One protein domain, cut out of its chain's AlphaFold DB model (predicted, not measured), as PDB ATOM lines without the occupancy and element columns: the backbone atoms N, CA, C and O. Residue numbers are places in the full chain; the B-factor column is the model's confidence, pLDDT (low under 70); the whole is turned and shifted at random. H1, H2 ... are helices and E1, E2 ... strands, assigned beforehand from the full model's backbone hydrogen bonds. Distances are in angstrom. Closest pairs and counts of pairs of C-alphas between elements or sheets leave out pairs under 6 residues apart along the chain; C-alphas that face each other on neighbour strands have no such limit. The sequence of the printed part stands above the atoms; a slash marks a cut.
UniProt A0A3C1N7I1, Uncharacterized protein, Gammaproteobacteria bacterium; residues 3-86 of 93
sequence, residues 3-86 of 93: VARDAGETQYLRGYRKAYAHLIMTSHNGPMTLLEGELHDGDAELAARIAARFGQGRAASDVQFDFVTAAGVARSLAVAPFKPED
ATOM      1  N   VAL A   3     107.888 155.235 130.971       69.50
ATOM      2  CA  VAL A   3     107.140 156.497 131.076       69.50
ATOM      3  C   VAL A   3     105.828 156.319 130.320       69.50
ATOM      4  O   VAL A   3     105.864 156.009 129.130       69.50
ATOM      5  N   ALA A   4     104.686 156.495 130.992       68.12
ATOM      6  CA  ALA A   4     103.392 156.486 130.308       68.12
ATOM      7  C   ALA A   4     103.318 157.632 129.285       68.12
ATOM      8  O   ALA A   4     103.805 158.728 129.538       68.12
ATOM      9  N   ARG A   5     102.700 157.411 128.132       69.12
ATOM     10  CA  ARG A   5     102.545 158.421 127.073       69.12
ATOM     11  C   ARG A   5     101.151 159.037 127.058       69.12
ATOM     12  O   ARG A   5     100.990 160.166 126.600       69.12
ATOM     13  N   ASP A   6     100.161 158.338 127.607       70.06
ATOM     14  CA  ASP A   6      98.785 158.817 127.704       70.06
ATOM     15  C   ASP A   6      98.083 158.411 129.016       70.06
ATOM     16  O   ASP A   6      98.648 157.767 129.910       70.06
ATOM     17  N   ALA A   7      96.834 158.856 129.163       64.06
ATOM     18  CA  ALA A   7      96.022 158.604 130.350       64.06
ATOM     19  C   ALA A   7      95.638 157.120 130.520       64.06
ATOM     20  O   ALA A   7      95.511 156.654 131.655       64.06
ATOM     21  N   GLY A   8      95.476 156.377 129.422       68.38
ATOM     22  CA  GLY A   8      95.197 154.942 129.434       68.38
ATOM     23  C   GLY A   8      96.401 154.143 129.926       68.38
ATOM     24  O   GLY A   8      96.266 153.329 130.842       68.38
ATOM     25  N   GLU A   9      97.597 154.448 129.415       67.06
ATOM     26  CA  GLU A   9      98.855 153.870 129.903       67.06
ATOM     27  C   GLU A   9      99.121 154.251 131.363       67.06
ATOM     28  O   GLU A   9      99.499 153.403 132.169       67.06
ATOM     29  N   THR A  10      98.842 155.499 131.751       64.62
ATOM     30  CA  THR A  10      98.954 155.933 133.153       64.62
ATOM     31  C   THR A  10      98.063 155.088 134.069       64.62
ATOM     32  O   THR A  10      98.493 154.676 135.149       64.62
ATOM     33  N   GLN A  11      96.829 154.801 133.650       66.12
ATOM     34  CA  GLN A  11      95.900 153.975 134.422       66.12
ATOM     35  C   GLN A  11      96.338 152.506 134.481       66.12
ATOM     36  O   GLN A  11      96.192 151.868 135.524       66.12
ATOM     37  N   TYR A  12      96.924 151.983 133.405       66.62
ATOM     38  CA  TYR A  12      97.500 150.640 133.375       66.62
ATOM     39  C   TYR A  12      98.702 150.513 134.331       66.62
ATOM     40  O   TYR A  12      98.736 149.617 135.179       66.62
ATOM     41  N   LEU A  13      99.643 151.464 134.294       66.31
ATOM     42  CA  LEU A  13     100.833 151.464 135.156       66.31
ATOM     43  C   LEU A  13     100.508 151.680 136.644       66.31
ATOM     44  O   LEU A  13     101.234 151.189 137.512       66.31
ATOM     45  N   ARG A  14      99.382 152.329 136.976       65.81
ATOM     46  CA  ARG A  14      98.909 152.454 138.370       65.81
ATOM     47  C   ARG A  14      98.703 151.103 139.058       65.81
ATOM     48  O   ARG A  14      98.900 151.029 140.273       65.81
ATOM     49  N   GLY A  15      98.358 150.047 138.316       68.25
ATOM     50  CA  GLY A  15      98.240 148.685 138.848       68.25
ATOM     51  C   GLY A  15      99.571 148.108 139.347       68.25
ATOM     52  O   GLY A  15      99.592 147.349 140.313       68.25
ATOM     53  N   TYR A  16     100.686 148.546 138.760       65.94
ATOM     54  CA  TYR A  16     102.035 148.063 139.057       65.94
ATOM     55  C   TYR A  16     102.794 148.932 140.066       65.94
ATOM     56  O   TYR A  16     103.865 148.546 140.528       65.94
ATOM     57  N   ARG A  17     102.221 150.065 140.500       62.34
ATOM     58  CA  ARG A  17     102.874 151.011 141.428       62.34
ATOM     59  C   ARG A  17     103.341 150.402 142.753       62.34
ATOM     60  O   ARG A  17     104.156 150.999 143.439       62.34
ATOM     61  N   LYS A  18     102.749 149.274 143.168       62.53
ATOM     62  CA  LYS A  18     103.107 148.577 144.414       62.53
ATOM     63  C   LYS A  18     104.316 147.654 144.258       62.53
ATOM     64  O   LYS A  18     104.889 147.266 145.265       62.53
ATOM     65  N   ALA A  19     104.659 147.280 143.028       72.12
ATOM     66  CA  ALA A  19     105.778 146.392 142.733       72.12
ATOM     67  C   ALA A  19     107.045 147.162 142.332       72.12
ATOM     68  O   ALA A  19     108.137 146.608 142.414       72.12
ATOM     69  N   TYR A  20     106.910 148.432 141.934       81.75
ATOM     70  CA  TYR A  20     108.009 149.233 141.401       81.75
ATOM     71  C   TYR A  20     108.107 150.599 142.061       81.75
ATOM     72  O   TYR A  20     107.104 151.210 142.450       81.75
ATOM     73  N   ALA A  21     109.335 151.100 142.121       90.56
ATOM     74  CA  ALA A  21     109.557 152.492 142.444       90.56
ATOM     75  C   ALA A  21     108.953 153.378 141.342       90.56
ATOM     76  O   ALA A  21     108.941 153.007 140.167       90.56
ATOM     77  N   HIS A  22     108.406 154.531 141.708       92.19
ATOM     78  CA  HIS A  22     107.704 155.389 140.764       92.19
ATOM     79  C   HIS A  22     107.797 156.866 141.122       92.19
ATOM     80  O   HIS A  22     108.012 157.237 142.274       92.19
ATOM     81  N   LEU A  23     107.613 157.702 140.105       93.12
ATOM     82  CA  LEU A  23     107.556 159.152 140.214       93.12
ATOM     83  C   LEU A  23     106.155 159.647 139.872       93.12
ATOM     84  O   LEU A  23     105.551 159.233 138.875       93.12
ATOM     85  N   ILE A  24     105.675 160.574 140.692       91.62
ATOM     86  CA  ILE A  24     104.428 161.300 140.485       91.62
ATOM     87  C   ILE A  24     104.783 162.774 140.382       91.62
ATOM     88  O   ILE A  24     105.294 163.353 141.333       91.62
ATOM     89  N   MET A  25     104.521 163.387 139.232       93.25
ATOM     90  CA  MET A  25     104.683 164.829 139.070       93.25
ATOM     91  C   MET A  25     103.569 165.545 139.842       93.25
ATOM     92  O   MET A  25     102.391 165.288 139.598       93.25
ATOM     93  N   THR A  26     103.931 166.413 140.788       94.75
ATOM     94  CA  THR A  26     102.972 167.083 141.689       94.75
ATOM     95  C   THR A  26     102.765 168.557 141.353       94.75
ATOM     96  O   THR A  26     101.713 169.117 141.648       94.75
ATOM     97  N   SER A  27     103.746 169.186 140.703       94.50
ATOM     98  CA  SER A  27     103.696 170.608 140.316       94.50
ATOM     99  C   SER A  27     102.998 170.875 138.979       94.50
ATOM    100  O   SER A  27     102.479 171.965 138.761       94.50
ATOM    101  N   HIS A  28     103.001 169.899 138.072       93.88
ATOM    102  CA  HIS A  28     102.448 170.007 136.722       93.88
ATOM    103  C   HIS A  28     101.788 168.677 136.352       93.88
ATOM    104  O   HIS A  28     102.078 167.649 136.965       93.88
ATOM    105  N   ASN A  29     100.945 168.661 135.316       85.81
ATOM    106  CA  ASN A  29     100.472 167.381 134.801       85.81
ATOM    107  C   ASN A  29     101.589 166.709 134.006       85.81
ATOM    108  O   ASN A  29     102.193 167.290 133.098       85.81
ATOM    109  N   GLY A  30     101.836 165.452 134.326       78.62
ATOM    110  CA  GLY A  30     102.847 164.659 133.665       78.62
ATOM    111  C   GLY A  30     102.526 163.183 133.778       78.62
ATOM    112  O   GLY A  30     101.664 162.783 134.568       78.62
ATOM    113  N   PRO A  31     103.202 162.372 132.967       74.81
ATOM    114  CA  PRO A  31     102.992 160.943 132.991       74.81
ATOM    115  C   PRO A  31     103.490 160.321 134.294       74.81
ATOM    116  O   PRO A  31     104.486 160.756 134.880       74.81
ATOM    117  N   MET A  32     102.819 159.252 134.724       81.69
ATOM    118  CA  MET A  32     103.370 158.385 135.759       81.69
ATOM    119  C   MET A  32     104.599 157.667 135.198       81.69
ATOM    120  O   MET A  32     104.547 157.089 134.110       81.69
ATOM    121  N   THR A  33     105.699 157.711 135.944       87.38
ATOM    122  CA  THR A  33     106.965 157.090 135.539       87.38
ATOM    123  C   THR A  33     107.301 155.963 136.501       87.38
ATOM    124  O   THR A  33     107.350 156.188 137.708       87.38
ATOM    125  N   LEU A  34     107.518 154.759 135.978       88.81
ATOM    126  CA  LEU A  34     107.979 153.603 136.741       88.81
ATOM    127  C   LEU A  34     109.483 153.412 136.541       88.81
ATOM    128  O   LEU A  34     110.008 153.491 135.423       88.81
ATOM    129  N   LEU A  35     110.170 153.117 137.635       87.75
ATOM    130  CA  LEU A  35     111.570 152.747 137.643       87.75
ATOM    131  C   LEU A  35     111.670 151.251 137.942       87.75
ATOM    132  O   LEU A  35     111.224 150.777 138.986       87.75
ATOM    133  N   GLU A  36     112.246 150.521 136.993       81.62
ATOM    134  CA  GLU A  36     112.502 149.087 137.092       81.62
ATOM    135  C   GLU A  36     113.999 148.853 137.305       81.62
ATOM    136  O   GLU A  36     114.815 149.546 136.692       81.62
ATOM    137  N   GLY A  37     114.336 147.863 138.135       78.81
ATOM    138  CA  GLY A  37     115.713 147.516 138.493       78.81
ATOM    139  C   GLY A  37     116.152 148.047 139.860       78.81
ATOM    140  O   GLY A  37     115.358 148.623 140.608       78.81
ATOM    141  N   GLU A  38     117.420 147.813 140.197       80.94
ATOM    142  CA  GLU A  38     118.049 148.382 141.392       80.94
ATOM    143  C   GLU A  38     118.347 149.868 141.172       80.94
ATOM    144  O   GLU A  38     118.905 150.252 140.145       80.94
ATOM    145  N   LEU A  39     117.956 150.696 142.143       84.88
ATOM    146  CA  LEU A  39     118.194 152.135 142.123       84.88
ATOM    147  C   LEU A  39     119.431 152.480 142.940       84.88
ATOM    148  O   LEU A  39     119.534 152.097 144.105       84.88
ATOM    149  N   HIS A  40     120.313 153.261 142.334       87.81
ATOM    150  CA  HIS A  40     121.505 153.827 142.941       87.81
ATOM    151  C   HIS A  40     121.303 155.315 143.247       87.81
ATOM    152  O   HIS A  40     120.305 155.942 142.865       87.81
ATOM    153  N   ASP A  41     122.271 155.895 143.949       84.50
ATOM    154  CA  ASP A  41     122.276 157.321 144.249       84.50
ATOM    155  C   ASP A  41     122.252 158.151 142.955       84.50
ATOM    156  O   ASP A  41     123.049 157.943 142.042       84.50
ATOM    157  N   GLY A  42     121.323 159.106 142.878       87.44
ATOM    158  CA  GLY A  42     121.128 159.968 141.709       87.44
ATOM    159  C   GLY A  42     120.155 159.435 140.650       87.44
ATOM    160  O   GLY A  42     119.659 160.228 139.847       87.44
ATOM    161  N   ASP A  43     119.801 158.143 140.660       91.00
ATOM    162  CA  ASP A  43     118.902 157.565 139.644       91.00
ATOM    163  C   ASP A  43     117.494 158.171 139.707       91.00
ATOM    164  O   ASP A  43     116.864 158.435 138.679       91.00
ATOM    165  N   ALA A  44     117.006 158.440 140.920       92.00
ATOM    166  CA  ALA A  44     115.703 159.060 141.126       92.00
ATOM    167  C   ALA A  44     115.666 160.503 140.588       92.00
ATOM    168  O   ALA A  44     114.703 160.873 139.911       92.00
ATOM    169  N   GLU A  45     116.715 161.304 140.830       94.56
ATOM    170  CA  GLU A  45     116.827 162.645 140.244       94.56
ATOM    171  C   GLU A  45     116.925 162.581 138.715       94.56
ATOM    172  O   GLU A  45     116.243 163.342 138.025       94.56
ATOM    173  N   LEU A  46     117.733 161.668 138.167       92.12
ATOM    174  CA  LEU A  46     117.884 161.509 136.721       92.12
ATOM    175  C   LEU A  46     116.541 161.184 136.056       92.12
ATOM    176  O   LEU A  46     116.135 161.863 135.109       92.12
ATOM    177  N   ALA A  47     115.818 160.198 136.586       92.25
ATOM    178  CA  ALA A  47     114.501 159.817 136.093       92.25
ATOM    179  C   ALA A  47     113.486 160.967 136.196       92.25
ATOM    180  O   ALA A  47     112.729 161.201 135.253       92.25
ATOM    181  N   ALA A  48     113.504 161.735 137.290       94.12
ATOM    182  CA  ALA A  48     112.635 162.898 137.465       94.12
ATOM    183  C   ALA A  48     112.900 163.980 136.406       94.12
ATOM    184  O   ALA A  48     111.959 164.522 135.827       94.12
ATOM    185  N   ARG A  49     114.169 164.253 136.074       94.06
ATOM    186  CA  ARG A  49     114.533 165.227 135.026       94.06
ATOM    187  C   ARG A  49     114.058 164.800 133.641       94.06
ATOM    188  O   ARG A  49     113.620 165.645 132.855       94.06
ATOM    189  N   ILE A  50     114.111 163.499 133.347       91.00
ATOM    190  CA  ILE A  50     113.589 162.933 132.097       91.00
ATOM    191  C   ILE A  50     112.061 163.038 132.078       91.00
ATOM    192  O   ILE A  50     111.495 163.592 131.136       91.00
ATOM    193  N   ALA A  51     111.380 162.591 133.135       91.31
ATOM    194  CA  ALA A  51     109.924 162.679 133.246       91.31
ATOM    195  C   ALA A  51     109.423 164.131 133.124       91.31
ATOM    196  O   ALA A  51     108.414 164.393 132.469       91.31
ATOM    197  N   ALA A  52     110.161 165.094 133.684       93.44
ATOM    198  CA  ALA A  52     109.867 166.520 133.572       93.44
ATOM    199  C   ALA A  52     109.907 167.016 132.120       93.44
ATOM    200  O   ALA A  52     109.028 167.776 131.714       93.44
ATOM    201  N   ARG A  53     110.878 166.552 131.318       90.75
ATOM    202  CA  ARG A  53     110.974 166.885 129.888       90.75
ATOM    203  C   ARG A  53     109.761 166.392 129.100       90.75
ATOM    204  O   ARG A  53     109.288 167.096 128.207       90.75
ATOM    205  N   PHE A  54     109.300 165.180 129.385       86.81
ATOM    206  CA  PHE A  54     108.208 164.554 128.638       86.81
ATOM    207  C   PHE A  54     106.813 164.910 129.185       86.81
ATOM    208  O   PHE A  54     105.811 164.564 128.567       86.81
ATOM    209  N   GLY A  55     106.731 165.643 130.301       86.81
ATOM    210  CA  GLY A  55     105.487 166.192 130.851       86.81
ATOM    211  C   GLY A  55     105.259 167.677 130.538       86.81
ATOM    212  O   GLY A  55     105.968 168.300 129.743       86.81
ATOM    213  N   GLN A  56     104.267 168.284 131.200       89.25
ATOM    214  CA  GLN A  56     103.962 169.716 131.033       89.25
ATOM    215  C   GLN A  56     105.001 170.638 131.693       89.25
ATOM    216  O   GLN A  56     105.079 171.811 131.340       89.25
ATOM    217  N   GLY A  57     105.843 170.113 132.590       89.50
ATOM    218  CA  GLY A  57     106.922 170.858 133.247       89.50
ATOM    219  C   GLY A  57     108.150 171.143 132.370       89.50
ATOM    220  O   GLY A  57     109.087 171.781 132.830       89.50
ATOM    221  N   ARG A  58     108.170 170.717 131.100       90.62
ATOM    222  CA  ARG A  58     109.348 170.737 130.202       90.62
ATOM    223  C   ARG A  58     110.026 172.091 129.952       90.62
ATOM    224  O   ARG A  58     111.113 172.114 129.378       90.62
ATOM    225  N   ALA A  59     109.352 173.191 130.280       92.00
ATOM    226  CA  ALA A  59     109.843 174.563 130.130       92.00
ATOM    227  C   ALA A  59     109.915 175.321 131.470       92.00
ATOM    228  O   ALA A  59     110.251 176.504 131.482       92.00
ATOM    229  N   ALA A  60     109.580 174.665 132.584       94.06
ATOM    230  CA  ALA A  60     109.690 175.244 133.914       94.06
ATOM    231  C   ALA A  60     111.156 175.266 134.374       94.06
ATOM    232  O   ALA A  60     111.963 174.436 133.955       94.06
ATOM    233  N   SER A  61     111.495 176.199 135.266       94.19
ATOM    234  CA  SER A  61     112.806 176.215 135.925       94.19
ATOM    235  C   SER A  61     112.968 175.071 136.925       94.19
ATOM    236  O   SER A  61     114.086 174.626 137.160       94.19
ATOM    237  N   ASP A  62     111.859 174.606 137.499       95.81
ATOM    238  CA  ASP A  62     111.823 173.539 138.491       95.81
ATOM    239  C   ASP A  62     110.506 172.757 138.397       95.81
ATOM    240  O   ASP A  62     109.442 173.330 138.136       95.81
ATOM    241  N   VAL A  63     110.586 171.442 138.595       96.56
ATOM    242  CA  VAL A  63     109.443 170.529 138.617       96.56
ATOM    243  C   VAL A  63     109.526 169.654 139.863       96.56
ATOM    244  O   VAL A  63     110.506 168.945 140.084       96.56
ATOM    245  N   GLN A  64     108.453 169.689 140.649       97.31
ATOM    246  CA  GLN A  64     108.279 168.890 141.860       97.31
ATOM    247  C   GLN A  64     107.712 167.503 141.545       97.31
ATOM    248  O   GLN A  64     106.754 167.382 140.765       97.31
ATOM    249  N   PHE A  65     108.273 166.491 142.205       96.12
ATOM    250  CA  PHE A  65     107.841 165.099 142.154       96.12
ATOM    251  C   PHE A  65     107.759 164.483 143.544       96.12
ATOM    252  O   PHE A  65     108.592 164.767 144.400       96.12
ATOM    253  N   ASP A  66     106.841 163.536 143.712       95.38
ATOM    254  CA  ASP A  66     106.943 162.520 144.753       95.38
ATOM    255  C   ASP A  66     107.601 161.272 144.165       95.38
ATOM    256  O   ASP A  66     107.085 160.664 143.222       95.38
ATOM    257  N   PHE A  67     108.748 160.895 144.723       94.44
ATOM    258  CA  PHE A  67     109.408 159.626 144.454       94.44
ATOM    259  C   PHE A  67     109.016 158.619 145.524       94.44
ATOM    260  O   PHE A  67     109.247 158.844 146.711       94.44
ATOM    261  N   VAL A  68     108.446 157.498 145.100       92.75
ATOM    262  CA  VAL A  68     108.010 156.413 145.976       92.75
ATOM    263  C   VAL A  68     108.825 155.174 145.641       92.75
ATOM    264  O   VAL A  68     108.820 154.725 144.498       92.75
ATOM    265  N   THR A  69     109.534 154.609 146.616       89.56
ATOM    266  CA  THR A  69     110.284 153.359 146.431       89.56
ATOM    267  C   THR A  69     109.342 152.157 146.327       89.56
ATOM    268  O   THR A  69     108.182 152.228 146.735       89.56
ATOM    269  N   ALA A  70     109.840 151.009 145.856       85.62
ATOM    270  CA  ALA A  70     109.062 149.764 145.861       85.62
ATOM    271  C   ALA A  70     108.628 149.334 147.282       85.62
ATOM    272  O   ALA A  70     107.597 148.690 147.451       85.62
ATOM    273  N   ALA A  71     109.368 149.751 148.318       86.00
ATOM    274  CA  ALA A  71     109.008 149.552 149.724       86.00
ATOM    275  C   ALA A  71     107.937 150.543 150.237       86.00
ATOM    276  O   ALA A  71     107.537 150.473 151.397       86.00
ATOM    277  N   GLY A  72     107.477 151.479 149.398       85.75
ATOM    278  CA  GLY A  72     106.455 152.470 149.737       85.75
ATOM    279  C   GLY A  72     106.976 153.710 150.465       85.75
ATOM    280  O   GLY A  72     106.174 154.530 150.908       85.75
ATOM    281  N   VAL A  73     108.296 153.876 150.590       89.25
ATOM    282  CA  VAL A  73     108.888 155.080 151.191       89.25
ATOM    283  C   VAL A  73     108.815 156.216 150.181       89.25
ATOM    284  O   VAL A  73     109.339 156.085 149.077       89.25
ATOM    285  N   ALA A  74     108.178 157.320 150.566       91.69
ATOM    286  CA  ALA A  74     108.030 158.502 149.727       91.69
ATOM    287  C   ALA A  74     109.015 159.606 150.133       91.69
ATOM    288  O   ALA A  74     109.205 159.863 151.324       91.69
ATOM    289  N   ARG A  75     109.605 160.286 149.149       94.69
ATOM    290  CA  ARG A  75     110.350 161.537 149.334       94.69
ATOM    291  C   ARG A  75     110.046 162.503 148.193       94.69
ATOM    292  O   ARG A  75     109.868 162.068 147.056       94.69
ATOM    293  N   SER A  76     110.036 163.798 148.481       95.94
ATOM    294  CA  SER A  76     109.855 164.817 147.447       95.94
ATOM    295  C   SER A  76     111.183 165.148 146.761       95.94
ATOM    296  O   SER A  76     112.239 165.154 147.396       95.94
ATOM    297  N   LEU A  77     111.117 165.417 145.460       96.25
ATOM    298  CA  LEU A  77     112.229 165.837 144.612       96.25
ATOM    299  C   LEU A  77     111.857 167.132 143.894       96.25
ATOM    300  O   LEU A  77     110.737 167.269 143.406       96.25
ATOM    301  N   ALA A  78     112.828 168.030 143.769       96.69
ATOM    302  CA  ALA A  78     112.745 169.246 142.971       96.69
ATOM    303  C   ALA A  78     113.873 169.203 141.940       96.69
ATOM    304  O   ALA A  78     115.042 169.081 142.318       96.69
ATOM    305  N   VAL A  79     113.534 169.204 140.650       96.12
ATOM    306  CA  VAL A  79     114.530 169.081 139.583       96.12
ATOM    307  C   VAL A  79     114.253 170.022 138.416       96.12
ATOM    308  O   VAL A  79     113.112 170.212 137.996       96.12
ATOM    309  N   ALA A  80     115.326 170.538 137.815       96.00
ATOM    310  CA  ALA A  80     115.251 171.233 136.538       96.00
ATOM    311  C   ALA A  80     115.091 170.215 135.386       96.00
ATOM    312  O   ALA A  80     115.917 169.294 135.277       96.00
ATOM    313  N   PRO A  81     114.084 170.371 134.501       94.25
ATOM    314  CA  PRO A  81     113.935 169.523 133.323       94.25
ATOM    315  C   PRO A  81     115.205 169.520 132.472       94.25
ATOM    316  O   PRO A  81     115.933 170.512 132.404       94.25
ATOM    317  N   PHE A  82     115.455 168.418 131.769       91.25
ATOM    318  CA  PHE A  82     116.474 168.431 130.723       91.25
ATOM    319  C   PHE A  82     116.122 169.429 129.618       91.25
ATOM    320  O   PHE A  82     114.948 169.618 129.270       91.25
ATOM    321  N   LYS A  83     117.145 170.049 129.030       86.94
ATOM    322  CA  LYS A  83     116.962 170.835 127.814       86.94
ATOM    323  C   LYS A  83     116.757 169.903 126.615       86.94
ATOM    324  O   LYS A  83     117.153 168.740 126.668       86.94
ATOM    325  N   PRO A  84     116.164 170.396 125.512       79.12
ATOM    326  CA  PRO A  84     116.084 169.629 124.270       79.12
ATOM    327  C   PRO A  84     117.450 169.120 123.792       79.12
ATOM    328  O   PRO A  84     117.530 168.019 123.270       79.12
ATOM    329  N   GLU A  85     118.500 169.924 123.982       82.12
ATOM    330  CA  GLU A  85     119.878 169.625 123.570       82.12
ATOM    331  C   GLU A  85     120.567 168.555 124.433       82.12
ATOM    332  O   GLU A  85     121.513 167.923 123.974       82.12
ATOM    333  N   ASP A  86     120.076 168.326 125.656       79.62
ATOM    334  CA  ASP A  86     120.671 167.388 126.617       79.62
ATOM    335  C   ASP A  86     120.123 165.958 126.465       79.62
ATOM    336  O   ASP A  86     120.524 165.056 127.201       79.62
TER     337      ASP A  86
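What this domain is: This is residues 3 to 86 of the 93 residues of an uncharacterized protein of Gammaproteobacteria bacterium (UniProt A0A3C1N7I1). A strongly twisted sheet of four strands, in the order E2, E1, E3, E4, curls round one helix, H2, which covers one of its faces. A second, shorter helix, H1, sits out beyond the E2 edge and only grazes the sheet. The printed part has 84 residues, with two named helices and four named strands along the chain as H1, E1, E2, H2, E3, E4; the sheet is antiparallel throughout. The class is mixed, helices and strands, though under half of the residues are in named elements. The whole is compact, with a radius of gyration of the C-alphas of 11.9 A, and rounded, spanning 32 by 31 by 20 A.

Where its parts are: In the sheet, E1 is residues 21 to 25, 13.7 A from first to last C-alpha, and E2 is residues 33 to 35. E3, residues 63 to 68, and E4, residues 74 to 79, are each 16.0 A long; E4 ends at C-alpha 79, (114.530, 169.081, 139.583). H2 is residues 43 to 54, 16.9 A long, and begins at C-alpha 43, (118.902, 157.565, 139.644). H1, residues 7 to 14, is 10.5 A long and begins at C-alpha 7, (96.022, 158.604, 130.350).

How they stand to each other: The inner strands E1 and E3 are antiparallel at 152 degrees, with N 24 and O 66 2.9 A apart, within hydrogen-bond range. E1 and E2 form a hairpin at 156 degrees, with N 23 and O 33 at 2.8 A. E3 and E4 form a hairpin at 154 degrees, with N 65 and O 77 at 2.8 A. The edge strands E2 and E4 are apart. H2 is on the sheet, two layers with the helix on one face, and the sheet curls round it. The closest C-alphas of H2 and E4 are those of Arg 49 and Val 79, 6.0 A apart; those of H2 and E2 are Thr 33 and Ala 51, 6.7 A apart. E2, H2 and E3 make a split strand-helix-strand unit, two strands running the same way with E1 between them, and its crossover is right-handed. H1 only grazes the sheet with residues 10 to 14; its closest C-alphas to E2 are those of Leu 13 and Leu 34, 7.6 A apart. H1 and H2 are apart. In both helices every O i to N i+4 pair is within hydrogen-bond range.

The domain as a whole: The two C-alphas farthest apart, those of Ala 71 and Glu 85, are 34.7 A from each other. The printed part, residues 3 to 86, has no cut. The link from E3 to E4 is tight, the other links are short, and no link is long. The mean pLDDT of the printed part is 85.2; residues 3 to 5 and 7 to 18 are under 70, and H1 has a mean of 66.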